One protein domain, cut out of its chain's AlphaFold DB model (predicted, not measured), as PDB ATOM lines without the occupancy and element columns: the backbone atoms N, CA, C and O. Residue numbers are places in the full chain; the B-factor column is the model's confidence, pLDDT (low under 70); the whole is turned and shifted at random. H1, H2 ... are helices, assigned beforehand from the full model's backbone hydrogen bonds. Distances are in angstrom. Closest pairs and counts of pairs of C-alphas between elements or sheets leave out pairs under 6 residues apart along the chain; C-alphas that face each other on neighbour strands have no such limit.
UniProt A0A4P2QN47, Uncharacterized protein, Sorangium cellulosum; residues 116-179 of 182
ATOM      1  N   TRP A 116       4.137  29.625 -49.982       73.81
ATOM      2  CA  TRP A 116       5.335  29.547 -50.814       73.81
ATOM      3  C   TRP A 116       6.306  30.715 -50.569       73.81
ATOM      4  O   TRP A 116       7.489  30.504 -50.300       73.81
ATOM      5  N   SER A 117       5.788  31.941 -50.560       74.81
ATOM      6  CA  SER A 117       6.531  33.172 -50.275       74.81
ATOM      7  C   SER A 117       7.142  33.186 -48.871       74.81
ATOM      8  O   SER A 117       8.249  33.678 -48.691       74.81
ATOM      9  N   ALA A 118       6.462  32.606 -47.878       75.12
ATOM     10  CA  ALA A 118       6.948  32.483 -46.506       75.12
ATOM     11  C   ALA A 118       8.161  31.546 -46.411       75.12
ATOM     12  O   ALA A 118       9.089  31.812 -45.648       75.12
ATOM     13  N   ALA A 119       8.182  30.470 -47.207       76.50
ATOM     14  CA  ALA A 119       9.332  29.574 -47.284       76.50
ATOM     15  C   ALA A 119      10.549  30.273 -47.913       76.50
ATOM     16  O   ALA A 119      11.649  30.169 -47.373       76.50
ATOM     17  N   ILE A 120      10.346  31.030 -48.999       75.88
ATOM     18  CA  ILE A 120      11.406  31.825 -49.645       75.88
ATOM     19  C   ILE A 120      11.921  32.908 -48.689       75.88
ATOM     20  O   ILE A 120      13.127  33.026 -48.474       75.88
ATOM     21  N   TYR A 121      11.011  33.645 -48.052       76.56
ATOM     22  CA  TYR A 121      11.341  34.677 -47.073       76.56
ATOM     23  C   TYR A 121      12.119  34.117 -45.878       76.56
ATOM     24  O   TYR A 121      13.065  34.746 -45.416       76.56
ATOM     25  N   GLY A 122      11.777  32.915 -45.398       76.50
ATOM     26  CA  GLY A 122      12.520  32.239 -44.335       76.50
ATOM     27  C   GLY A 122      13.977  31.969 -44.715       76.50
ATOM     28  O   GLY A 122      14.878  32.315 -43.955       76.50
ATOM     29  N   VAL A 123      14.215  31.425 -45.913       81.38
ATOM     30  CA  VAL A 123      15.574  31.152 -46.420       81.38
ATOM     31  C   VAL A 123      16.359  32.450 -46.640       81.38
ATOM     32  O   VAL A 123      17.530  32.544 -46.270       81.38
ATOM     33  N   LEU A 124      15.704  33.483 -47.176       79.12
ATOM     34  CA  LEU A 124      16.305  34.802 -47.355       79.12
ATOM     35  C   LEU A 124      16.691  35.438 -46.016       79.12
ATOM     36  O   LEU A 124      17.819  35.901 -45.852       79.12
ATOM     37  N   MET A 125      15.789  35.417 -45.036       77.50
ATOM     38  CA  MET A 125      16.063  35.943 -43.703       77.50
ATOM     39  C   MET A 125      17.179  35.167 -43.009       77.50
ATOM     40  O   MET A 125      18.037  35.795 -42.403       77.50
ATOM     41  N   GLU A 126      17.246  33.838 -43.134       80.44
ATOM     42  CA  GLU A 126      18.381  33.055 -42.624       80.44
ATOM     43  C   GLU A 126      19.717  33.520 -43.221       80.44
ATOM     44  O   GLU A 126      20.692  33.689 -42.482       80.44
ATOM     45  N   CYS A 127      19.757  33.792 -44.529       81.25
ATOM     46  CA  CYS A 127      20.956  34.296 -45.192       81.25
ATOM     47  C   CYS A 127      21.329  35.713 -44.722       81.25
ATOM     48  O   CYS A 127      22.453  35.946 -44.272       81.25
ATOM     49  N   LEU A 128      20.381  36.656 -44.747       79.31
ATOM     50  CA  LEU A 128      20.625  38.045 -44.338       79.31
ATOM     51  C   LEU A 128      21.036  38.133 -42.861       79.31
ATOM     52  O   LEU A 128      21.895  38.924 -42.475       79.31
ATOM     53  N   CYS A 129      20.463  37.273 -42.025       79.06
ATOM     54  CA  CYS A 129      20.812  37.159 -40.620       79.06
ATOM     55  C   CYS A 129      22.186  36.533 -40.379       79.06
ATOM     56  O   CYS A 129      22.851  36.890 -39.403       79.06
ATOM     57  N   ALA A 130      22.646  35.633 -41.248       81.75
ATOM     58  CA  ALA A 130      24.016  35.141 -41.199       81.75
ATOM     59  C   ALA A 130      25.022  36.264 -41.514       81.75
ATOM     60  O   ALA A 130      26.057  36.353 -40.858       81.75
ATOM     61  N   GLU A 131      24.694  37.182 -42.421       79.06
ATOM     62  CA  GLU A 131      25.547  38.342 -42.716       79.06
ATOM     63  C   GLU A 131      25.502  39.393 -41.590       79.06
ATOM     64  O   GLU A 131      26.534  39.843 -41.085       79.06
ATOM     65  N   CYS A 132      24.303  39.746 -41.125       77.31
ATOM     66  CA  CYS A 132      24.092  40.868 -40.207       77.31
ATOM     67  C   CYS A 132      24.078  40.507 -38.716       77.31
ATOM     68  O   CYS A 132      24.120  41.400 -37.863       77.31
ATOM     69  N   GLY A 133      23.984  39.221 -38.370       74.81
ATOM     70  CA  GLY A 133      23.737  38.736 -37.007       74.81
ATOM     71  C   GLY A 133      24.643  37.593 -36.545       74.81
ATOM     72  O   GLY A 133      24.509  37.160 -35.401       74.81
ATOM     73  N   ALA A 134      25.589  37.114 -37.363       70.69
ATOM     74  CA  ALA A 134      26.420  35.954 -37.012       70.69
ATOM     75  C   ALA A 134      27.394  36.164 -35.836       70.69
ATOM     76  O   ALA A 134      27.936  35.185 -35.317       70.69
ATOM     77  N   VAL A 135      27.651  37.405 -35.402       70.88
ATOM     78  CA  VAL A 135      28.686  37.714 -34.400       70.88
ATOM     79  C   VAL A 135      28.113  38.523 -33.236       70.88
ATOM     80  O   VAL A 135      27.298  39.423 -33.411       70.88
ATOM     81  N   ALA A 136      28.555  38.223 -32.012       61.50
ATOM     82  CA  ALA A 136      28.195  39.014 -30.839       61.50
ATOM     83  C   ALA A 136      28.694  40.461 -30.998       61.50
ATOM     84  O   ALA A 136      29.896  40.692 -31.135       61.50
ATOM     85  N   GLY A 137      27.766  41.421 -30.969       63.75
ATOM     86  CA  GLY A 137      28.031  42.837 -31.248       63.75
ATOM     87  C   GLY A 137      27.599  43.298 -32.643       63.75
ATOM     88  O   GLY A 137      27.651  44.496 -32.908       63.75
ATOM     89  N   SER A 138      27.149  42.386 -33.511       74.69
ATOM     90  CA  SER A 138      26.482  42.742 -34.763       74.69
ATOM     91  C   SER A 138      25.099  43.347 -34.498       74.69
ATOM     92  O   SER A 138      24.451  42.974 -33.514       74.69
ATOM     93  N   PRO A 139      24.604  44.237 -35.375       68.81
ATOM     94  CA  PRO A 139      23.350  44.945 -35.142       68.81
ATOM     95  C   PRO A 139      22.133  44.011 -35.072       68.81
ATOM     96  O   PRO A 139      21.203  44.302 -34.326       68.81
ATOM     97  N   CYS A 140      22.168  42.868 -35.773       71.38
ATOM     98  CA  CYS A 140      21.113  41.851 -35.732       71.38
ATOM     99  C   CYS A 140      21.397  40.670 -34.790       71.38
ATOM    100  O   CYS A 140      20.687  39.662 -34.831       71.38
ATOM    101  N   TYR A 141      22.436  40.743 -33.950       73.12
ATOM    102  CA  TYR A 141      22.782  39.639 -33.054       73.12
ATOM    103  C   TYR A 141      21.643  39.353 -32.062       73.12
ATOM    104  O   TYR A 141      21.320  40.189 -31.220       73.12
ATOM    105  N   GLY A 142      21.037  38.166 -32.157       67.31
ATOM    106  CA  GLY A 142      19.895  37.760 -31.328       67.31
ATOM    107  C   GLY A 142      18.546  38.387 -31.709       67.31
ATOM    108  O   GLY A 142      17.548  38.043 -31.093       67.31
ATOM    109  N   ALA A 143      18.506  39.265 -32.719       68.38
ATOM    110  CA  ALA A 143      17.280  39.872 -33.259       68.38
ATOM    111  C   ALA A 143      16.786  39.179 -34.545       68.38
ATOM    112  O   ALA A 143      15.785  39.565 -35.138       68.38
ATOM    113  N   CYS A 144      17.526  38.168 -34.992       66.00
ATOM    114  CA  CYS A 144      17.287  37.418 -36.209       66.00
ATOM    115  C   CYS A 144      16.700  36.045 -35.866       66.00
ATOM    116  O   CYS A 144      17.422  35.183 -35.367       66.00
ATOM    117  N   GLY A 145      15.401  35.855 -36.113       54.00
ATOM    118  CA  GLY A 145      14.706  34.567 -35.952       54.00
ATOM    119  C   GLY A 145      13.505  34.585 -35.006       54.00
ATOM    120  O   GLY A 145      12.634  33.728 -35.114       54.00
ATOM    121  N   ASP A 146      13.400  35.593 -34.149       48.50
ATOM    122  CA  ASP A 146      12.225  35.829 -33.319       48.50
ATOM    123  C   ASP A 146      11.697  37.216 -33.663       48.50
ATOM    124  O   ASP A 146      12.482  38.138 -33.874       48.50
ATOM    125  N   ALA A 147      10.378  37.380 -33.716       44.00
ATOM    126  CA  ALA A 147       9.689  38.657 -33.919       44.00
ATOM    127  C   ALA A 147       9.922  39.676 -32.772       44.00
ATOM    128  O   ALA A 147       9.050  40.481 -32.444       44.00
ATOM    129  N   GLU A 148      11.084  39.622 -32.121       50.44
ATOM    130  CA  GLU A 148      11.621  40.683 -31.293       50.44
ATOM    131  C   GLU A 148      11.836  41.925 -32.158       50.44
ATOM    132  O   GLU A 148      12.193  41.849 -33.337       50.44
ATOM    133  N   ALA A 149      11.599  43.092 -31.566       58.81
ATOM    134  CA  ALA A 149      11.763  44.354 -32.265       58.81
ATOM    135  C   ALA A 149      13.219  44.499 -32.738       58.81
ATOM    136  O   ALA A 149      14.124  44.739 -31.933       58.81
ATOM    137  N   ARG A 150      13.438  44.356 -34.052       69.75
ATOM    138  CA  ARG A 150      14.718  44.658 -34.690       69.75
ATOM    139  C   ARG A 150      15.079  46.116 -34.413       69.75
ATOM    140  O   ARG A 150      14.226  47.005 -34.366       69.75
ATOM    141  N   SER A 151      16.359  46.356 -34.151       73.62
ATOM    142  CA  SER A 151      16.873  47.716 -34.058       73.62
ATOM    143  C   SER A 151      16.919  48.331 -35.458       73.62
ATOM    144  O   SER A 151      17.153  47.627 -36.437       73.62
ATOM    145  N   ALA A 152      16.804  49.657 -35.559       76.88
ATOM    146  CA  ALA A 152      16.971  50.348 -36.841       76.88
ATOM    147  C   ALA A 152      18.351  50.077 -37.484       76.88
ATOM    148  O   ALA A 152      18.504  50.130 -38.700       76.88
ATOM    149  N   GLU A 153      19.362  49.774 -36.663       78.06
ATOM    150  CA  GLU A 153      20.692  49.363 -37.119       78.06
ATOM    151  C   GLU A 153      20.675  47.959 -37.742       78.06
ATOM    152  O   GLU A 153      21.402  47.705 -38.702       78.06
ATOM    153  N   CYS A 154      19.843  47.050 -37.220       77.75
ATOM    154  CA  CYS A 154      19.637  45.728 -37.799       77.75
ATOM    155  C   CYS A 154      18.891  45.828 -39.129       77.75
ATOM    156  O   CYS A 154      19.368  45.296 -40.128       77.75
ATOM    157  N   ASP A 155      17.788  46.577 -39.166       77.25
ATOM    158  CA  ASP A 155      17.008  46.783 -40.391       77.25
ATOM    159  C   ASP A 155      17.859  47.426 -41.493       77.25
ATOM    160  O   ASP A 155      17.846  46.977 -42.638       77.25
ATOM    161  N   GLY A 156      18.701  48.402 -41.133       77.12
ATOM    162  CA  GLY A 156      19.656  49.003 -42.060       77.12
ATOM    163  C   GLY A 156      20.689  48.014 -42.610       77.12
ATOM    164  O   GLY A 156      21.026  48.086 -43.791       77.12
ATOM    165  N   CYS A 157      21.174  47.074 -41.791       79.06
ATOM    166  CA  CYS A 157      22.093  46.033 -42.253       79.06
ATOM    167  C   CYS A 157      21.399  45.044 -43.195       79.06
ATOM    168  O   CYS A 157      21.924  44.757 -44.267       79.06
ATOM    169  N   LEU A 158      20.209  44.560 -42.823       78.56
ATOM    170  CA  LEU A 158      19.438  43.611 -43.630       78.56
ATOM    171  C   LEU A 158      19.078  44.218 -44.991       78.56
ATOM    172  O   LEU A 158      19.262  43.569 -46.016       78.56
ATOM    173  N   ALA A 159      18.645  45.481 -45.013       76.00
ATOM    174  CA  ALA A 159      18.354  46.203 -46.247       76.00
ATOM    175  C   ALA A 159      19.604  46.413 -47.116       76.00
ATOM    176  O   ALA A 159      19.525  46.294 -48.338       76.00
ATOM    177  N   ALA A 160      20.759  46.706 -46.507       77.56
ATOM    178  CA  ALA A 160      22.017  46.839 -47.235       77.56
ATOM    179  C   ALA A 160      22.449  45.502 -47.852       77.56
ATOM    180  O   ALA A 160      22.702  45.456 -49.051       77.56
ATOM    181  N   ALA A 161      22.452  44.418 -47.071       76.88
ATOM    182  CA  ALA A 161      22.807  43.079 -47.540       76.88
ATOM    183  C   ALA A 161      21.849  42.568 -48.630       76.88
ATOM    184  O   ALA A 161      22.285  41.946 -49.594       76.88
ATOM    185  N   ALA A 162      20.556  42.883 -48.525       73.50
ATOM    186  CA  ALA A 162      19.570  42.540 -49.544       73.50
ATOM    187  C   ALA A 162      19.700  43.374 -50.832       73.50
ATOM    188  O   ALA A 162      19.283  42.928 -51.896       73.50
ATOM    189  N   ALA A 163      20.264  44.582 -50.754       72.25
ATOM    190  CA  ALA A 163      20.523  45.430 -51.917       72.25
ATOM    191  C   ALA A 163      21.831  45.069 -52.650       72.25
ATOM    192  O   ALA A 163      22.089  45.587 -53.742       72.25
ATOM    193  N   GLU A 164      22.672  44.204 -52.074       75.62
ATOM    194  CA  GLU A 164      23.903  43.743 -52.713       75.62
ATOM    195  C   GLU A 164      23.609  42.685 -53.786       75.62
ATOM    196  O   GLU A 164      23.449  41.500 -53.511       75.62
ATOM    197  N   VAL A 165      23.602  43.129 -55.047       56.41
ATOM    198  CA  VAL A 165      23.291  42.319 -56.244       56.41
ATOM    199  C   VAL A 165      24.266  41.148 -56.470       56.41
ATOM    200  O   VAL A 165      23.901  40.155 -57.091       56.41
ATOM    201  N   ASP A 166      25.490  41.240 -55.945       66.00
ATOM    202  CA  ASP A 166      26.506  40.173 -55.961       66.00
ATOM    203  C   ASP A 166      26.804  39.634 -54.541       66.00
ATOM    204  O   ASP A 166      27.824  38.978 -54.314       66.00
ATOM    205  N   GLY A 167      25.941  39.946 -53.568       67.31
ATOM    206  CA  GLY A 167      26.087  39.538 -52.174       67.31
ATOM    207  C   GLY A 167      25.845  38.043 -51.963       67.31
ATOM    208  O   GLY A 167      25.298  37.343 -52.817       67.31
ATOM    209  N   ALA A 168      26.216  37.536 -50.784       74.62
ATOM    210  CA  ALA A 168      26.047  36.122 -50.439       74.62
ATOM    211  C   ALA A 168      24.581  35.643 -50.506       74.62
ATOM    212  O   ALA A 168      24.357  34.459 -50.738       74.62
ATOM    213  N   CYS A 169      23.623  36.567 -50.355       76.19
ATOM    214  CA  CYS A 169      22.179  36.316 -50.379       76.19
ATOM    215  C   CYS A 169      21.493  36.713 -51.695       76.19
ATOM    216  O   CYS A 169      20.268  36.686 -51.787       76.19
ATOM    217  N   ALA A 170      22.259  37.105 -52.720       76.44
ATOM    218  CA  ALA A 170      21.722  37.492 -54.022       76.44
ATOM    219  C   ALA A 170      20.793  36.444 -54.677       76.44
ATOM    220  O   ALA A 170      19.783  36.855 -55.255       76.44
ATOM    221  N   PRO A 171      21.058  35.117 -54.620       78.50
ATOM    222  CA  PRO A 171      20.135  34.150 -55.211       78.50
ATOM    223  C   PRO A 171      18.799  34.085 -54.461       78.50
ATOM    224  O   PRO A 171      17.755  34.002 -55.102       78.50
ATOM    225  N   GLU A 172      18.803  34.182 -53.132       77.44
ATOM    226  CA  GLU A 172      17.585  34.198 -52.315       77.44
ATOM    227  C   GLU A 172      16.793  35.502 -52.496       77.44
ATOM    228  O   GLU A 172      15.563  35.480 -52.535       77.44
ATOM    229  N   VAL A 173      17.491  36.634 -52.660       73.88
ATOM    230  CA  VAL A 173      16.877  37.924 -53.006       73.88
ATOM    231  C   VAL A 173      16.189  37.831 -54.366       73.88
ATOM    232  O   VAL A 173      15.029  38.210 -54.480       73.88
ATOM    233  N   ALA A 174      16.852  37.266 -55.376       76.94
ATOM    234  CA  ALA A 174      16.271  37.121 -56.709       76.94
ATOM    235  C   ALA A 174      15.027  36.213 -56.706       76.94
ATOM    236  O   ALA A 174      14.015  36.559 -57.309       76.94
ATOM    237  N   GLU A 175      15.057  35.077 -56.001       75.00
ATOM    238  CA  GLU A 175      13.880  34.201 -55.846       75.00
ATOM    239  C   GLU A 175      12.698  34.942 -55.199       75.00
ATOM    240  O   GLU A 175      11.551  34.780 -55.611       75.00
ATOM    241  N   CYS A 176      12.984  35.813 -54.232       74.12
ATOM    242  CA  CYS A 176      12.004  36.663 -53.564       74.12
ATOM    243  C   CYS A 176      11.481  37.798 -54.482       74.12
ATOM    244  O   CYS A 176      10.295  38.123 -54.444       74.12
ATOM    245  N   GLU A 177      12.317  38.358 -55.370       73.31
ATOM    246  CA  GLU A 177      11.924  39.350 -56.390       73.31
ATOM    247  C   GLU A 177      11.043  38.771 -57.504       73.31
ATOM    248  O   GLU A 177      10.170  39.468 -58.028       73.31
ATOM    249  N   PHE A 178      11.275  37.514 -57.884       72.38
ATOM    250  CA  PHE A 178      10.511  36.826 -58.925       72.38
ATOM    251  C   PHE A 178       9.287  36.070 -58.386       72.38
ATOM    252  O   PHE A 178       8.538  35.485 -59.175       72.38
ATOM    253  N   ASP A 179       9.053  36.095 -57.072       69.75
ATOM    254  CA  ASP A 179       7.901  35.464 -56.439       69.75
ATOM    255  C   ASP A 179       6.587  36.173 -56.809       69.75
ATOM    256  O   ASP A 179       6.325  37.321 -56.442       69.75
TER     257      ASP A 179
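AT A GLANCE: This is residues 116 to 179 of the 182 residues of an uncharacterized protein of Sorangium cellulosum (UniProt A0A4P2QN47). A long helix, H1, makes one side of a small three-helix domain; H2 packs steeply on its residues 128 to 132, and the short H3 packs on it near Leu 124. A long loop, residues 134 to 151, leads from H1 to H2. The 64 printed residues, with helices H1, H2 and H3 and no named strand, are all helix in class and compact, with a radius of gyration of the C-alphas of 11.2 A and spans of 32 by 24 by 17 A.

IN THESE COORDINATES: H1, residues 116 to 133, starts at C-alpha 116 (5.335, 29.547, -50.814), is 24.8 A long and has a kink of 26 degrees near residue 127. H2, residues 152 to 163, is 16.3 A long. H3, residues 170 to 177, is 10.2 A long and ends at C-alpha 177 (11.924, 39.350, -56.390).

HOW THE PARTS SIT: H1 touches H2 with residues 128 to 132 alone; the closest C-alphas, of Leu 128 and Leu 158, are 5.7 A apart. They run opposite ways at a steep tilt of 67 degrees, only just short of about perpendicular. H1 touches H3, closest at the C-alphas of Leu 124 and Glu 172, 5.2 A apart, opposite ways at 37 degrees, only just steep. H2 and H3 are close but not clearly touching, about perpendicular at 85 degrees; their closest C-alphas, of Ala 162 and Val 173, are 6.4 A apart. In H1, H2 and H3 every O i to N i+4 pair is within hydrogen-bond range.

THE WHOLE: The C-alphas farthest apart, of Gly 137 and Phe 178, are 33.3 A apart. The printed part has no cut; the link H1 to H2 is long. Mean pLDDT of the printed part is 72.5, and 16 residues, among them 142 to 150, are under 70.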